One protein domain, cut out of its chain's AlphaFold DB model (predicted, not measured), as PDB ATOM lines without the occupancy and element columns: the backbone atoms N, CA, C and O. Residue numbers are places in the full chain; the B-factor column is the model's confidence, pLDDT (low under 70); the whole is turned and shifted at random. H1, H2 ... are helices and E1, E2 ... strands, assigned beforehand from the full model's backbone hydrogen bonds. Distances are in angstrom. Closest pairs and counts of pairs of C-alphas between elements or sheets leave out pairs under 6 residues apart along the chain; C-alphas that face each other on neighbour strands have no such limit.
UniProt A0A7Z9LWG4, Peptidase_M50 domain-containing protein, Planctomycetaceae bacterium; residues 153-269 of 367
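Overview. This is residues 153 to 269 of the 367 residues of the protein "Peptidase_M50 domain-containing protein" of Planctomycetaceae bacterium (UniProt A0A7Z9LWG4). A small twisted sheet of four short strands sits in the middle of an elongated body, with H1, H4, H5 and H6 gathered toward one end and H2 and H3 toward the other. H3 and the long link after it run out at that second end and fold back to the sheet, and their tip, residues 208 to 214, sticks out. The printed part has 117 residues with six named helices and four named strands, in the order H1 E1 H2 E2 H3 E3 H4 H5 E4 H6; the sheet, in the order E2 E1 E3 E4, is antiparallel throughout, and the class is mixed, helices and strands. The whole is only just compact, close to loose, with a radius of gyration of the C-alphas of 15.9 A and spans of 50 by 27 by 25 A.

Arrangement. H1, residues 155 to 162, touches H5, residues 238 to 247, about perpendicular at 84 degrees; their closest C-alphas, of Thr 155 and Gln 240, are 5.3 A apart. H1 is not on the sheet. E1, residues 168 to 171, is an inner strand between E2, residues 193 to 195, and E3, residues 226 to 229. Between E1 and E2, N 170 and O 194 are within hydrogen-bond range at 2.8 A. E1 and E3 are antiparallel at 112 degrees, with N 227 and O 169 at 2.7 A. H2, residues 177 to 183, touches no helix and is not on the sheet, but only just, with 4 pairs of C-alphas within 10 A. Its closest C-alpha to E2 is Phe 183, 7.3 A from that of Leu 194. H3, residues 196 to 210, is on the sheet at a height over the sheet of 10.3 A; it stands up from the sheet, rising 46 degrees, and only just lies over E2, with 3 of its C-alphas. Its closest C-alpha to E1 is Leu 196, 5.7 A from that of Ala 169. E2, H3 and E3 form a split strand-helix-strand unit, two strands running the same way with E1 between them in the sheet, and its crossover is right-handed. H4, residues 232 to 235, touches H5, the C-alphas of Lys 233 and Arg 241 being closest at 6.0 A. E4, residues 254 to 256, is an edge strand beside E3, with N 228 and O 255 at 2.8 A. H6, residues 257 to 268, touches H5 with residues 259 to 264 alone, at a steep tilt of 61 degrees, opposite ways; the C-alphas of Ala 247 and Leu 260 are closest at 4.9 A. H5 and H6 only graze the sheet, with residues 244 to 247 and 257 to 262. In H1, H2, H3, H5 and H6 every O i to N i+4 pair is within hydrogen-bond range; H4 is too short for such a pair.

Along the chain. H1 is residues 155 to 162, beginning at C-alpha 155, (33.399, -116.893, 6.169). E1 is 168 to 171, H2 is 177 to 183 and E2 is 193 to 195. H3, 196 to 210, is 20.2 A long and ends at C-alpha 210, (16.775, -85.605, 23.729). E3 is 226 to 229 and H4 is 232 to 235. H5, 238 to 247, is 14.4 A long, and E4 is 254 to 256. H6, 257 to 268, is 16.4 A long and ends at C-alpha 268, (30.002, -118.373, -4.724).

Size, cuts and confidence. The two C-alphas farthest apart are those of Gln 212 and Leu 269, at 51.9 A. The printed part has no cut. The link from H3 to E3, residues 211 to 225, is long. The mean pLDDT of the printed part is 82.9, and it is under 70 at residues 153 to 154, 157 and 211 to 218.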
ATOM      1  N   SER A 153      31.827-122.712   5.028       54.59
ATOM      2  CA  SER A 153      32.736-122.179   6.047       54.59
ATOM      3  C   SER A 153      32.170-121.016   6.874       54.59
ATOM      4  O   SER A 153      32.744-120.695   7.915       54.59
ATOM      5  N   GLY A 154      31.071-120.375   6.455       65.75
ATOM      6  CA  GLY A 154      30.489-119.215   7.144       65.75
ATOM      7  C   GLY A 154      31.435-118.016   7.232       65.75
ATOM      8  O   GLY A 154      31.426-117.288   8.219       65.75
ATOM      9  N   THR A 155      32.276-117.832   6.221       72.31
ATOM     10  CA  THR A 155      33.399-116.893   6.169       72.31
ATOM     11  C   THR A 155      32.981-115.460   6.490       72.31
ATOM     12  O   THR A 155      33.564-114.845   7.382       72.31
ATOM     13  N   LEU A 156      31.947-114.938   5.821       72.31
ATOM     14  CA  LEU A 156      31.493-113.556   6.017       72.31
ATOM     15  C   LEU A 156      30.890-113.328   7.406       72.31
ATOM     16  O   LEU A 156      31.216-112.343   8.061       72.31
ATOM     17  N   ASP A 157      30.049-114.247   7.878       68.69
ATOM     18  CA  ASP A 157      29.435-114.140   9.203       68.69
ATOM     19  C   ASP A 157      30.480-114.288  10.309       68.69
ATOM     20  O   ASP A 157      30.431-113.554  11.286       68.69
ATOM     21  N   ASN A 158      31.468-115.170  10.138       75.81
ATOM     22  CA  ASN A 158      32.583-115.311  11.071       75.81
ATOM     23  C   ASN A 158      33.442-114.043  11.115       75.81
ATOM     24  O   ASN A 158      33.845-113.625  12.198       75.81
ATOM     25  N   ILE A 159      33.683-113.406   9.960       79.94
ATOM     26  CA  ILE A 159      34.313-112.083   9.908       79.94
ATOM     27  C   ILE A 159      33.474-111.095  10.716       79.94
ATOM     28  O   ILE A 159      33.959-110.583  11.719       79.94
ATOM     29  N   ILE A 160      32.200-110.913  10.368       76.94
ATOM     30  CA  ILE A 160      31.306-109.949  11.024       76.94
ATOM     31  C   ILE A 160      31.179-110.206  12.536       76.94
ATOM     32  O   ILE A 160      31.243-109.263  13.314       76.94
ATOM     33  N   MET A 161      31.042-111.463  12.969       79.31
ATOM     34  CA  MET A 161      30.900-111.841  14.383       79.31
ATOM     35  C   MET A 161      32.187-111.670  15.195       79.31
ATOM     36  O   MET A 161      32.118-111.488  16.409       79.31
ATOM     37  N   SER A 162      33.351-111.757  14.553       82.44
ATOM     38  CA  SER A 162      34.647-111.561  15.217       82.44
ATOM     39  C   SER A 162      35.093-110.096  15.260       82.44
ATOM     40  O   SER A 162      35.972-109.750  16.050       82.44
ATOM     41  N   LEU A 163      34.495-109.239  14.425       84.12
ATOM     42  CA  LEU A 163      34.756-107.808  14.428       84.12
ATOM     43  C   LEU A 163      34.095-107.171  15.653       84.12
ATOM     44  O   LEU A 163      32.892-107.288  15.885       84.12
ATOM     45  N   SER A 164      34.894-106.466  16.447       85.50
ATOM     46  CA  SER A 164      34.387-105.627  17.524       85.50
ATOM     47  C   SER A 164      33.721-104.367  16.960       85.50
ATOM     48  O   SER A 164      33.975-103.956  15.827       85.50
ATOM     49  N   ARG A 165      32.928-103.669  17.786       83.25
ATOM     50  CA  ARG A 165      32.342-102.363  17.419       83.25
ATOM     51  C   ARG A 165      33.380-101.281  17.078       83.25
ATOM     52  O   ARG A 165      33.011-100.247  16.538       83.25
ATOM     53  N   ARG A 166      34.663-101.497  17.388       84.25
ATOM     54  CA  ARG A 166      35.766-100.599  17.003       84.25
ATOM     55  C   ARG A 166      36.397-100.966  15.662       84.25
ATOM     56  O   ARG A 166      37.119-100.157  15.093       84.25
ATOM     57  N   ASP A 167      36.152-102.177  15.169       84.88
ATOM     58  CA  ASP A 167      36.806-102.687  13.964       84.88
ATOM     59  C   ASP A 167      36.085-102.300  12.670       84.88
ATOM     60  O   ASP A 167      36.655-102.454  11.587       84.88
ATOM     61  N   VAL A 168      34.855-101.799  12.795       88.12
ATOM     62  CA  VAL A 168      33.980-101.386  11.699       88.12
ATOM     63  C   VAL A 168      33.609 -99.922  11.888       88.12
ATOM     64  O   VAL A 168      33.215 -99.514  12.983       88.12
ATOM     65  N   ALA A 169      33.726 -99.142  10.819       90.50
ATOM     66  CA  ALA A 169      33.490 -97.707  10.849       90.50
ATOM     67  C   ALA A 169      32.849 -97.207   9.557       90.50
ATOM     68  O   ALA A 169      32.915 -97.874   8.528       90.50
ATOM     69  N   TRP A 170      32.263 -96.017   9.579       90.62
ATOM     70  CA  TRP A 170      31.890 -95.302   8.364       90.62
ATOM     71  C   TRP A 170      32.965 -94.296   7.980       90.62
ATOM     72  O   TRP A 170      33.460 -93.554   8.821       90.62
ATOM     73  N   ASN A 171      33.293 -94.225   6.691       89.69
ATOM     74  CA  ASN A 171      34.255 -93.248   6.196       89.69
ATOM     75  C   ASN A 171      33.586 -91.875   6.034       89.69
ATOM     76  O   ASN A 171      32.793 -91.675   5.109       89.69
ATOM     77  N   LEU A 172      33.931 -90.928   6.914       86.44
ATOM     78  CA  LEU A 172      33.328 -89.593   6.949       86.44
ATOM     79  C   LEU A 172      33.570 -88.802   5.656       86.44
ATOM     80  O   LEU A 172      32.725 -88.003   5.266       86.44
ATOM     81  N   ARG A 173      34.670 -89.068   4.931       85.88
ATOM     82  CA  ARG A 173      35.000 -88.387   3.661       85.88
ATOM     83  C   ARG A 173      34.023 -88.690   2.526       85.88
ATOM     84  O   ARG A 173      34.027 -87.987   1.523       85.88
ATOM     85  N   HIS A 174      33.254 -89.770   2.644       83.69
ATOM     86  CA  HIS A 174      32.291 -90.204   1.629       83.69
ATOM     87  C   HIS A 174      30.839 -89.907   2.036       83.69
ATOM     88  O   HIS A 174      29.914 -90.321   1.335       83.69
ATOM     89  N   MET A 175      30.634 -89.231   3.168       85.25
ATOM     90  CA  MET A 175      29.320 -88.755   3.590       85.25
ATOM     91  C   MET A 175      28.983 -87.414   2.933       85.25
ATOM     92  O   MET A 175      29.854 -86.739   2.384       85.25
ATOM     93  N   ASP A 176      27.708 -87.023   2.984       86.75
ATOM     94  CA  ASP A 176      27.330 -85.661   2.615       86.75
ATOM     95  C   ASP A 176      27.854 -84.644   3.647       86.75
ATOM     96  O   ASP A 176      28.147 -84.985   4.796       86.75
ATOM     97  N   GLU A 177      27.973 -83.376   3.246       86.12
ATOM     98  CA  GLU A 177      28.539 -82.322   4.105       86.12
ATOM     99  C   GLU A 177      27.787 -82.179   5.438       86.12
ATOM    100  O   GLU A 177      28.381 -81.844   6.463       86.12
ATOM    101  N   LYS A 178      26.477 -82.462   5.448       84.50
ATOM    102  CA  LYS A 178      25.636 -82.362   6.647       84.50
ATOM    103  C   LYS A 178      25.939 -83.472   7.649       84.50
ATOM    104  O   LYS A 178      26.096 -83.177   8.830       84.50
ATOM    105  N   MET A 179      26.019 -84.725   7.204       83.75
ATOM    106  CA  MET A 179      26.377 -85.863   8.053       83.75
ATOM    107  C   MET A 179      27.829 -85.766   8.505       83.75
ATOM    108  O   MET A 179      28.116 -86.029   9.668       83.75
ATOM    109  N   GLN A 180      28.729 -85.327   7.623       87.31
ATOM    110  CA  GLN A 180      30.124 -85.117   7.988       87.31
ATOM    111  C   GLN A 180      30.251 -84.071   9.104       87.31
ATOM    112  O   GLN A 180      30.920 -84.327  10.099       87.31
ATOM    113  N   ALA A 181      29.561 -82.929   8.991       85.31
ATOM    114  CA  ALA A 181      29.545 -81.911  10.041       85.31
ATOM    115  C   ALA A 181      28.882 -82.402  11.340       85.31
ATOM    116  O   ALA A 181      29.342 -82.058  12.427       85.31
ATOM    117  N   LEU A 182      27.824 -83.212  11.236       85.00
ATOM    118  CA  LEU A 182      27.114 -83.776  12.386       85.00
ATOM    119  C   LEU A 182      27.991 -84.735  13.197       85.00
ATOM    120  O   LEU A 182      27.985 -84.677  14.423       85.00
ATOM    121  N   PHE A 183      28.735 -85.604  12.512       87.94
ATOM    122  CA  PHE A 183      29.543 -86.648  13.140       87.94
ATOM    123  C   PHE A 183      31.009 -86.258  13.357       87.94
ATOM    124  O   PHE A 183      31.733 -87.009  14.002       87.94
ATOM    125  N   ALA A 184      31.452 -85.082  12.900       85.75
ATOM    126  CA  ALA A 184      32.817 -84.601  13.128       85.75
ATOM    127  C   ALA A 184      33.186 -84.513  14.620       85.75
ATOM    128  O   ALA A 184      34.343 -84.685  14.975       85.75
ATOM    129  N   SER A 185      32.213 -84.258  15.500       85.44
ATOM    130  CA  SER A 185      32.423 -84.240  16.956       85.44
ATOM    131  C   SER A 185      32.391 -85.628  17.603       85.44
ATOM    132  O   SER A 185      32.776 -85.765  18.763       85.44
ATOM    133  N   ALA A 186      31.902 -86.637  16.878       88.62
ATOM    134  CA  ALA A 186      31.813 -88.019  17.332       88.62
ATOM    135  C   ALA A 186      33.087 -88.822  17.024       88.62
ATOM    136  O   ALA A 186      33.349 -89.806  17.709       88.62
ATOM    137  N   ASP A 187      33.870 -88.404  16.026       90.25
ATOM    138  CA  ASP A 187      35.205 -88.934  15.731       90.25
ATOM    139  C   ASP A 187      36.190 -88.478  16.821       90.25
ATOM    140  O   ASP A 187      36.614 -87.323  16.876       90.25
ATOM    141  N   THR A 188      36.501 -89.377  17.755       88.69
ATOM    142  CA  THR A 188      37.284 -89.040  18.954       88.69
ATOM    143  C   THR A 188      38.787 -89.164  18.747       88.69
ATOM    144  O   THR A 188      39.562 -88.636  19.549       88.69
ATOM    145  N   ASN A 189      39.207 -89.883  17.708       88.31
ATOM    146  CA  ASN A 189      40.604 -90.164  17.405       88.31
ATOM    147  C   ASN A 189      41.108 -89.443  16.140       88.31
ATOM    148  O   ASN A 189      42.281 -89.618  15.803       88.31
ATOM    149  N   ASP A 190      40.267 -88.615  15.510       87.25
ATOM    150  CA  ASP A 190      40.564 -87.759  14.350       87.25
ATOM    151  C   ASP A 190      41.120 -88.555  13.155       87.25
ATOM    152  O   ASP A 190      41.973 -88.088  12.395       87.25
ATOM    153  N   ASP A 191      40.661 -89.802  12.994       88.56
ATOM    154  CA  ASP A 191      41.064 -90.670  11.882       88.56
ATOM    155  C   ASP A 191      40.110 -90.582  10.676       88.56
ATOM    156  O   ASP A 191      40.345 -91.205   9.633       88.56
ATOM    157  N   GLN A 192      39.080 -89.737  10.779       89.94
ATOM    158  CA  GLN A 192      38.031 -89.508   9.788       89.94
ATOM    159  C   GLN A 192      37.182 -90.753   9.505       89.94
ATOM    160  O   GLN A 192      36.545 -90.865   8.444       89.94
ATOM    161  N   LEU A 193      37.150 -91.686  10.457       91.56
ATOM    162  CA  LEU A 193      36.300 -92.860  10.465       91.56
ATOM    163  C   LEU A 193      35.420 -92.830  11.712       91.56
ATOM    164  O   LEU A 193      35.891 -92.892  12.835       91.56
ATOM    165  N   LEU A 194      34.109 -92.835  11.515       91.19
ATOM    166  CA  LEU A 194      33.175 -92.969  12.624       91.19
ATOM    167  C   LEU A 194      33.000 -94.451  12.957       91.19
ATOM    168  O   LEU A 194      32.246 -95.144  12.268       91.19
ATOM    169  N   SER A 195      33.693 -94.962  13.975       90.69
ATOM    170  CA  SER A 195      33.497 -96.348  14.415       90.69
ATOM    171  C   SER A 195      32.091 -96.570  14.979       90.69
ATOM    172  O   SER A 195      31.446 -95.651  15.486       90.69
ATOM    173  N   LEU A 196      31.600 -97.812  14.935       87.31
ATOM    174  CA  LEU A 196      30.325 -98.171  15.572       87.31
ATOM    175  C   LEU A 196      30.321 -97.810  17.066       87.31
ATOM    176  O   LEU A 196      29.324 -97.313  17.576       87.31
ATOM    177  N   ALA A 197      31.450 -98.004  17.752       88.56
ATOM    178  CA  ALA A 197      31.608 -97.636  19.157       88.56
ATOM    179  C   ALA A 197      31.479 -96.120  19.401       88.56
ATOM    180  O   ALA A 197      30.851 -95.715  20.377       88.56
ATOM    181  N   GLU A 198      32.049 -95.292  18.524       90.25
ATOM    182  CA  GLU A 198      31.929 -93.831  18.592       90.25
ATOM    183  C   GLU A 198      30.518 -93.362  18.274       90.25
ATOM    184  O   GLU A 198      29.963 -92.542  19.004       90.25
ATOM    185  N   HIS A 199      29.895 -93.942  17.247       89.56
ATOM    186  CA  HIS A 199      28.499 -93.674  16.928       89.56
ATOM    187  C   HIS A 199      27.575 -94.014  18.103       89.56
ATOM    188  O   HIS A 199      26.707 -93.217  18.442       89.56
ATOM    189  N   ASP A 200      27.759 -95.159  18.764       88.62
ATOM    190  CA  ASP A 200      26.938 -95.538  19.920       88.62
ATOM    191  C   ASP A 200      27.144 -94.602  21.121       88.62
ATOM    192  O   ASP A 200      26.187 -94.261  21.819       88.62
ATOM    193  N   ALA A 201      28.384 -94.167  21.368       88.75
ATOM    194  CA  ALA A 201      28.698 -93.201  22.421       88.75
ATOM    195  C   ALA A 201      28.080 -91.823  22.126       88.75
ATOM    196  O   ALA A 201      27.494 -91.189  23.014       88.75
ATOM    197  N   PHE A 202      28.149 -91.389  20.866       88.50
ATOM    198  CA  PHE A 202      27.508 -90.172  20.384       88.50
ATOM    199  C   PHE A 202      25.986 -90.262  20.504       88.50
ATOM    200  O   PHE A 202      25.364 -89.368  21.072       88.50
ATOM    201  N   GLN A 203      25.389 -91.374  20.070       86.31
ATOM    202  CA  GLN A 203      23.951 -91.605  20.170       86.31
ATOM    203  C   GLN A 203      23.489 -91.622  21.629       86.31
ATOM    204  O   GLN A 203      22.492 -90.990  21.943       86.31
ATOM    205  N   THR A 204      24.238 -92.253  22.538       87.25
ATOM    206  CA  THR A 204      23.922 -92.240  23.979       87.25
ATOM    207  C   THR A 204      23.920 -90.814  24.534       87.25
ATOM    208  O   THR A 204      23.037 -90.433  25.305       87.25
ATOM    209  N   THR A 205      24.890 -89.999  24.110       85.56
ATOM    210  CA  THR A 205      24.950 -88.577  24.474       85.56
ATOM    211  C   THR A 205      23.734 -87.829  23.935       85.56
ATOM    212  O   THR A 205      23.081 -87.096  24.677       85.56
ATOM    213  N   VAL A 206      23.380 -88.045  22.669       82.75
ATOM    214  CA  VAL A 206      22.233 -87.385  22.037       82.75
ATOM    215  C   VAL A 206      20.920 -87.820  22.674       82.75
ATOM    216  O   VAL A 206      20.087 -86.966  22.960       82.75
ATOM    217  N   ASP A 207      20.743 -89.108  22.956       82.88
ATOM    218  CA  ASP A 207      19.546 -89.645  23.595       82.88
ATOM    219  C   ASP A 207      19.344 -88.995  24.970       82.88
ATOM    220  O   ASP A 207      18.241 -88.529  25.262       82.88
ATOM    221  N   SER A 208      20.421 -88.838  25.754       83.06
ATOM    222  CA  SER A 208      20.379 -88.153  27.056       83.06
ATOM    223  C   SER A 208      19.985 -86.673  26.955       83.06
ATOM    224  O   SER A 208      19.262 -86.159  27.807       83.06
ATOM    225  N   LEU A 209      20.396 -85.987  25.883       78.62
ATOM    226  CA  LEU A 209      20.003 -84.602  25.610       78.62
ATOM    227  C   LEU A 209      18.574 -84.518  25.053       78.62
ATOM    228  O   LEU A 209      17.854 -83.567  25.343       78.62
ATOM    229  N   SER A 210      18.128 -85.520  24.295       71.12
ATOM    230  CA  SER A 210      16.775 -85.605  23.729       71.12
ATOM    231  C   SER A 210      15.691 -85.925  24.766       71.12
ATOM    232  O   SER A 210      14.508 -85.761  24.495       71.12
ATOM    233  N   GLU A 211      16.066 -86.367  25.970       69.44
ATOM    234  CA  GLU A 211      15.146 -86.382  27.114       69.44
ATOM    235  C   GLU A 211      14.883 -84.965  27.653       69.44
ATOM    236  O   GLU A 211      13.838 -84.719  28.256       69.44
ATOM    237  N   GLN A 212      15.800 -84.019  27.412       67.19
ATOM    238  CA  GLN A 212      15.692 -82.617  27.832       67.19
ATOM    239  C   GLN A 212      15.171 -81.678  26.729       67.19
ATOM    240  O   GLN A 212      14.676 -80.594  27.040       67.19
ATOM    241  N   PHE A 213      15.249 -82.082  25.458       64.31
ATOM    242  CA  PHE A 213      14.857 -81.293  24.284       64.31
ATOM    243  C   PHE A 213      13.993 -82.112  23.309       64.31
ATOM    244  O   PHE A 213      13.841 -83.316  23.453       64.31
ATOM    245  N   GLU A 214      13.379 -81.475  22.310       66.12
ATOM    246  CA  GLU A 214      12.494 -82.154  21.353       66.12
ATOM    247  C   GLU A 214      13.223 -83.284  20.589       66.12
ATOM    248  O   GLU A 214      14.342 -83.104  20.097       66.12
ATOM    249  N   LYS A 215      12.596 -84.469  20.496       59.38
ATOM    250  CA  LYS A 215      13.191 -85.667  19.876       59.38
ATOM    251  C   LYS A 215      13.550 -85.409  18.415       59.38
ATOM    252  O   LYS A 215      12.687 -85.422  17.541       59.38
ATOM    253  N   THR A 216      14.841 -85.262  18.149       59.41
ATOM    254  CA  THR A 216      15.382 -85.186  16.793       59.41
ATOM    255  C   THR A 216      15.999 -86.538  16.448       59.41
ATOM    256  O   THR A 216      16.922 -86.982  17.125       59.41
ATOM    257  N   SER A 217      15.488 -87.228  15.425       62.47
ATOM    258  CA  SER A 217      16.084 -88.493  14.976       62.47
ATOM    259  C   SER A 217      17.334 -88.221  14.142       62.47
ATOM    260  O   SER A 217      17.241 -87.603  13.079       62.47
ATOM    261  N   ILE A 218      18.483 -88.707  14.607       68.69
ATOM    262  CA  ILE A 218      19.738 -88.664  13.853       68.69
ATOM    263  C   ILE A 218      19.642 -89.647  12.676       68.69
ATOM    264  O   ILE A 218      19.219 -90.791  12.868       68.69
ATOM    265  N   PRO A 219      20.023 -89.238  11.455       71.50
ATOM    266  CA  PRO A 219      20.130 -90.159  10.332       71.50
ATOM    267  C   PRO A 219      21.240 -91.191  10.584       71.50
ATOM    268  O   PRO A 219      22.393 -90.830  10.800       71.50
ATOM    269  N   VAL A 220      20.895 -92.480  10.515       72.94
ATOM    270  CA  VAL A 220      21.862 -93.582  10.631       72.94
ATOM    271  C   VAL A 220      22.445 -93.886   9.247       72.94
ATOM    272  O   VAL A 220      21.671 -94.175   8.324       72.94
ATOM    273  N   PRO A 221      23.776 -93.849   9.060       76.31
ATOM    274  CA  PRO A 221      24.374 -94.192   7.777       76.31
ATOM    275  C   PRO A 221      24.193 -95.686   7.450       76.31
ATOM    276  O   PRO A 221      24.096 -96.540   8.332       76.31
ATOM    277  N   SER A 222      24.142 -96.028   6.159       76.00
ATOM    278  CA  SER A 222      23.914 -97.414   5.718       76.00
ATOM    279  C   SER A 222      25.035 -98.359   6.167       76.00
ATOM    280  O   SER A 222      26.212 -98.022   6.105       76.00
ATOM    281  N   VAL A 223      24.700 -99.599   6.526       70.56
ATOM    282  CA  VAL A 223      25.697-100.647   6.835       70.56
ATOM    283  C   VAL A 223      26.585-100.960   5.623       70.56
ATOM    284  O   VAL A 223      27.755-101.293   5.768       70.56
ATOM    285  N   THR A 224      26.064-100.810   4.403       70.06
ATOM    286  CA  THR A 224      26.820-101.093   3.170       70.06
ATOM    287  C   THR A 224      27.958-100.108   2.902       70.06
ATOM    288  O   THR A 224      28.854-100.434   2.128       70.06
ATOM    289  N   THR A 225      27.944 -98.927   3.530       80.50
ATOM    290  CA  THR A 225      29.015 -97.924   3.412       80.50
ATOM    291  C   THR A 225      30.073 -98.057   4.505       80.50
ATOM    292  O   THR A 225      31.024 -97.275   4.536       80.50
ATOM    293  N   MET A 226      29.929 -99.044   5.394       86.62
ATOM    294  CA  MET A 226      30.937 -99.336   6.401       86.62
ATOM    295  C   MET A 226      32.219 -99.893   5.775       86.62
ATOM    296  O   MET A 226      32.220-100.544   4.724       86.62
ATOM    297  N   VAL A 227      33.316 -99.661   6.481       90.81
ATOM    298  CA  VAL A 227      34.663-100.112   6.169       90.81
ATOM    299  C   VAL A 227      35.270-100.839   7.364       90.81
ATOM    300  O   VAL A 227      34.929-100.575   8.517       90.81
ATOM    301  N   ILE A 228      36.195-101.743   7.071       91.12
ATOM    302  CA  ILE A 228      37.058-102.439   8.021       91.12
ATOM    303  C   ILE A 228      38.485-101.963   7.752       91.12
ATOM    304  O   ILE A 228      38.913-101.916   6.599       91.12
ATOM    305  N   LYS A 229      39.252-101.633   8.795       89.81
ATOM    306  CA  LYS A 229      40.675-101.298   8.624       89.81
ATOM    307  C   LYS A 229      41.450-102.515   8.101       89.81
ATOM    308  O   LYS A 229      41.357-103.607   8.662       89.81
ATOM    309  N   SER A 230      42.258-102.323   7.062       88.25
ATOM    310  CA  SER A 230      43.090-103.365   6.431       88.25
ATOM    311  C   SER A 230      44.168-103.957   7.350       88.25
ATOM    312  O   SER A 230      44.782-104.964   7.028       88.25
ATOM    313  N   GLU A 231      44.432-103.393   8.522       88.19
ATOM    314  CA  GLU A 231      45.304-104.039   9.511       88.19
ATOM    315  C   GLU A 231      44.587-105.189  10.244       88.19
ATOM    316  O   GLU A 231      45.213-106.161  10.677       88.19
ATOM    317  N   HIS A 232      43.249-105.135  10.325       87.94
ATOM    318  CA  HIS A 232      42.440-106.127  11.032       87.94
ATOM    319  C   HIS A 232      42.385-107.474  10.315       87.94
ATOM    320  O   HIS A 232      42.178-108.492  10.978       87.94
ATOM    321  N   LYS A 233      42.678-107.536   9.006       87.88
ATOM    322  CA  LYS A 233      42.775-108.817   8.283       87.88
ATOM    323  C   LYS A 233      43.825-109.757   8.872       87.88
ATOM    324  O   LYS A 233      43.710-110.961   8.686       87.88
ATOM    325  N   ASN A 234      44.846-109.267   9.586       87.75
ATOM    326  CA  ASN A 234      45.876-110.128  10.195       87.75
ATOM    327  C   ASN A 234      45.339-110.986  11.356       87.75
ATOM    328  O   ASN A 234      45.994-111.940  11.763       87.75
ATOM    329  N   ARG A 235      44.149-110.666  11.884       88.25
ATOM    330  CA  ARG A 235      43.465-111.457  12.922       88.25
ATOM    331  C   ARG A 235      42.770-112.700  12.353       88.25
ATOM    332  O   ARG A 235      42.352-113.568  13.113       88.25
ATOM    333  N   PHE A 236      42.645-112.773  11.030       86.81
ATOM    334  CA  PHE A 236      41.957-113.831  10.306       86.81
ATOM    335  C   PHE A 236      42.949-114.796   9.665       86.81
ATOM    336  O   PHE A 236      44.069-114.426   9.322       86.81
ATOM    337  N   ILE A 237      42.512-116.039   9.470       85.19
ATOM    338  CA  ILE A 237      43.295-117.114   8.852       85.19
ATOM    339  C   ILE A 237      42.461-117.819   7.778       85.19
ATOM    340  O   ILE A 237      41.243-117.673   7.759       85.19
ATOM    341  N   GLY A 238      43.105-118.578   6.888       86.00
ATOM    342  CA  GLY A 238      42.420-119.392   5.876       86.00
ATOM    343  C   GLY A 238      41.477-118.584   4.974       86.00
ATOM    344  O   GLY A 238      41.813-117.480   4.551       86.00
ATOM    345  N   ALA A 239      40.280-119.120   4.725       79.38
ATOM    346  CA  ALA A 239      39.288-118.530   3.824       79.38
ATOM    347  C   ALA A 239      38.859-117.107   4.229       79.38
ATOM    348  O   ALA A 239      38.624-116.269   3.361       79.38
ATOM    349  N   GLN A 240      38.800-116.793   5.533       83.75
ATOM    350  CA  GLN A 240      38.482-115.435   5.994       83.75
ATOM    351  C   GLN A 240      39.556-114.439   5.568       83.75
ATOM    352  O   GLN A 240      39.247-113.333   5.122       83.75
ATOM    353  N   ARG A 241      40.823-114.842   5.705       88.56
ATOM    354  CA  ARG A 241      41.952-114.006   5.320       88.56
ATOM    355  C   ARG A 241      41.993-113.800   3.812       88.56
ATOM    356  O   ARG A 241      42.118-112.663   3.376       88.56
ATOM    357  N   GLU A 242      41.833-114.875   3.045       86.88
ATOM    358  CA  GLU A 242      41.806-114.824   1.579       86.88
ATOM    359  C   GLU A 242      40.676-113.931   1.057       86.88
ATOM    360  O   GLU A 242      40.892-113.140   0.142       86.88
ATOM    361  N   LEU A 243      39.484-114.005   1.662       86.19
ATOM    362  CA  LEU A 243      38.356-113.153   1.293       86.19
ATOM    363  C   LEU A 243      38.633-111.670   1.591       86.19
ATOM    364  O   LEU A 243      38.327-110.817   0.761       86.19
ATOM    365  N   LEU A 244      39.218-111.360   2.752       88.25
ATOM    366  CA  LEU A 244      39.587-109.990   3.117       88.25
ATOM    367  C   LEU A 244      40.707-109.437   2.229       88.25
ATOM    368  O   LEU A 244      40.619-108.288   1.817       88.25
ATOM    369  N   ASP A 245      41.724-110.240   1.907       90.31
ATOM    370  CA  ASP A 245      42.791-109.839   0.982       90.31
ATOM    371  C   ASP A 245      42.251-109.601  -0.434       90.31
ATOM    372  O   ASP A 245      42.638-108.633  -1.079       90.31
ATOM    373  N   ALA A 246      41.333-110.444  -0.911       88.00
ATOM    374  CA  ALA A 246      40.715-110.273  -2.224       88.00
ATOM    375  C   ALA A 246      39.786-109.047  -2.297       88.00
ATOM    376  O   ALA A 246      39.645-108.454  -3.365       88.00
ATOM    377  N   ALA A 247      39.170-108.656  -1.178       88.56
ATOM    378  CA  ALA A 247      38.317-107.473  -1.084       88.56
ATOM    379  C   ALA A 247      39.096-106.154  -0.883       88.56
ATOM    380  O   ALA A 247      38.530-105.073  -1.059       88.56
ATOM    381  N   ASP A 248      40.377-106.223  -0.518       91.94
ATOM    382  CA  ASP A 248      41.265-105.079  -0.269       91.94
ATOM    383  C   ASP A 248      41.849-104.526  -1.583       91.94
ATOM    384  O   ASP A 248      43.020-104.710  -1.908       91.94
ATOM    385  N   VAL A 249      40.996-103.897  -2.398       88.31
ATOM    386  CA  VAL A 249      41.324-103.549  -3.797       88.31
ATOM    387  C   VAL A 249      41.806-102.111  -4.021       88.31
ATOM    388  O   VAL A 249      42.243-101.792  -5.125       88.31
ATOM    389  N   ARG A 250      41.689-101.214  -3.031       84.75
ATOM    390  CA  ARG A 250      41.845 -99.757  -3.249       84.75
ATOM    391  C   ARG A 250      43.136 -99.139  -2.716       84.75
ATOM    392  O   ARG A 250      43.317 -97.942  -2.912       84.75
ATOM    393  N   ASP A 251      44.000 -99.929  -2.076       84.44
ATOM    394  CA  ASP A 251      45.278 -99.484  -1.482       84.44
ATOM    395  C   ASP A 251      45.143 -98.224  -0.592       84.44
ATOM    396  O   ASP A 251      46.065 -97.432  -0.429       84.44
ATOM    397  N   ASP A 252      43.953 -98.012  -0.014       88.31
ATOM    398  CA  ASP A 252      43.620 -96.899   0.885       88.31
ATOM    399  C   ASP A 252      43.607 -97.342   2.357       88.31
ATOM    400  O   ASP A 252      43.202 -96.595   3.248       88.31
ATOM    401  N   GLY A 253      44.047 -98.575   2.613       88.94
ATOM    402  CA  GLY A 253      44.064 -99.190   3.929       88.94
ATOM    403  C   GLY A 253      42.675 -99.547   4.472       88.94
ATOM    404  O   GLY A 253      42.582 -99.890   5.656       88.94
ATOM    405  N   LEU A 254      41.613 -99.494   3.657       91.25
ATOM    406  CA  LEU A 254      40.226 -99.724   4.067       91.25
ATOM    407  C   LEU A 254      39.526-100.760   3.177       91.25
ATOM    408  O   LEU A 254      39.377-100.594   1.970       91.25
ATOM    409  N   ILE A 255      38.961-101.784   3.808       90.69
ATOM    410  CA  ILE A 255      38.162-102.817   3.147       90.69
ATOM    411  C   ILE A 255      36.687-102.446   3.293       90.69
ATOM    412  O   ILE A 255      36.146-102.454   4.398       90.69
ATOM    413  N   ARG A 256      36.005-102.117   2.195       89.69
ATOM    414  CA  ARG A 256      34.570-101.789   2.230       89.69
ATOM    415  C   ARG A 256      33.739-103.061   2.379       89.69
ATOM    416  O   ARG A 256      34.011-104.061   1.719       89.69
ATOM    417  N   ILE A 257      32.667-103.004   3.172       83.06
ATOM    418  CA  ILE A 257      31.713-104.122   3.284       83.06
ATOM    419  C   ILE A 257      31.080-104.441   1.921       83.06
ATOM    420  O   ILE A 257      30.847-105.610   1.618       83.06
ATOM    421  N   SER A 258      30.869-103.435   1.066       81.94
ATOM    422  CA  SER A 258      30.421-103.635  -0.317       81.94
ATOM    423  C   SER A 258      31.398-104.476  -1.142       81.94
ATOM    424  O   SER A 258      30.972-105.392  -1.841       81.94
ATOM    425  N   ASP A 259      32.697-104.189  -1.036       87.19
ATOM    426  CA  ASP A 259      33.748-104.866  -1.803       87.19
ATOM    427  C   ASP A 259      33.904-106.312  -1.287       87.19
ATOM    428  O   ASP A 259      34.034-107.254  -2.070       87.19
ATOM    429  N   LEU A 260      33.754-106.515   0.028       83.25
ATOM    430  CA  LEU A 260      33.707-107.834   0.665       83.25
ATOM    431  C   LEU A 260      32.503-108.668   0.195       83.25
ATOM    432  O   LEU A 260      32.655-109.831  -0.183       83.25
ATOM    433  N   GLN A 261      31.307-108.071   0.177       78.75
ATOM    434  CA  GLN A 261      30.087-108.714  -0.318       78.75
ATOM    435  C   GLN A 261      30.196-109.064  -1.805       78.75
ATOM    436  O   GLN A 261      29.822-110.168  -2.201       78.75
ATOM    437  N   GLN A 262      30.729-108.153  -2.619       81.12
ATOM    438  CA  GLN A 262      30.936-108.373  -4.047       81.12
ATOM    439  C   GLN A 262      31.943-109.503  -4.300       81.12
ATOM    440  O   GLN A 262      31.694-110.381  -5.127       81.12
ATOM    441  N   THR A 263      33.051-109.523  -3.560       84.00
ATOM    442  CA  THR A 263      34.076-110.570  -3.666       84.00
ATOM    443  C   THR A 263      33.501-111.935  -3.303       84.00
ATOM    444  O   THR A 263      33.663-112.897  -4.055       84.00
ATOM    445  N   LEU A 264      32.743-112.013  -2.204       79.88
ATOM    446  CA  LEU A 264      32.057-113.242  -1.815       79.88
ATOM    447  C   LEU A 264      31.072-113.700  -2.898       79.88
ATOM    448  O   LEU A 264      31.049-114.879  -3.244       79.88
ATOM    449  N   GLN A 265      30.282-112.779  -3.463       76.75
ATOM    450  CA  GLN A 265      29.356-113.089  -4.554       76.75
ATOM    451  C   GLN A 265      30.079-113.679  -5.770       76.75
ATOM    452  O   GLN A 265      29.617-114.680  -6.315       76.75
ATOM    453  N   HIS A 266      31.228-113.125  -6.162       80.44
ATOM    454  CA  HIS A 266      32.048-113.676  -7.243       80.44
ATOM    455  C   HIS A 266      32.600-115.073  -6.928       80.44
ATOM    456  O   HIS A 266      32.682-115.910  -7.826       80.44
ATOM    457  N   GLN A 267      32.943-115.354  -5.668       80.81
ATOM    458  CA  GLN A 267      33.424-116.676  -5.265       80.81
ATOM    459  C   GLN A 267      32.314-117.733  -5.307       80.81
ATOM    460  O   GLN A 267      32.541-118.837  -5.808       80.81
ATOM    461  N   ILE A 268      31.106-117.405  -4.837       81.56
ATOM    462  CA  ILE A 268      30.002-118.373  -4.724       81.56
ATOM    463  C   ILE A 268      29.159-118.518  -5.997       81.56
ATOM    464  O   ILE A 268      28.397-119.477  -6.126       81.56
ATOM    465  N   LEU A 269      29.268-117.587  -6.945       85.00
ATOM    466  CA  LEU A 269      28.614-117.670  -8.251       85.00
ATOM    467  C   LEU A 269      29.570-118.230  -9.308       85.00
ATOM    468  O   LEU A 269      30.791-118.242  -9.152       85.00
TER     469      LEU A 269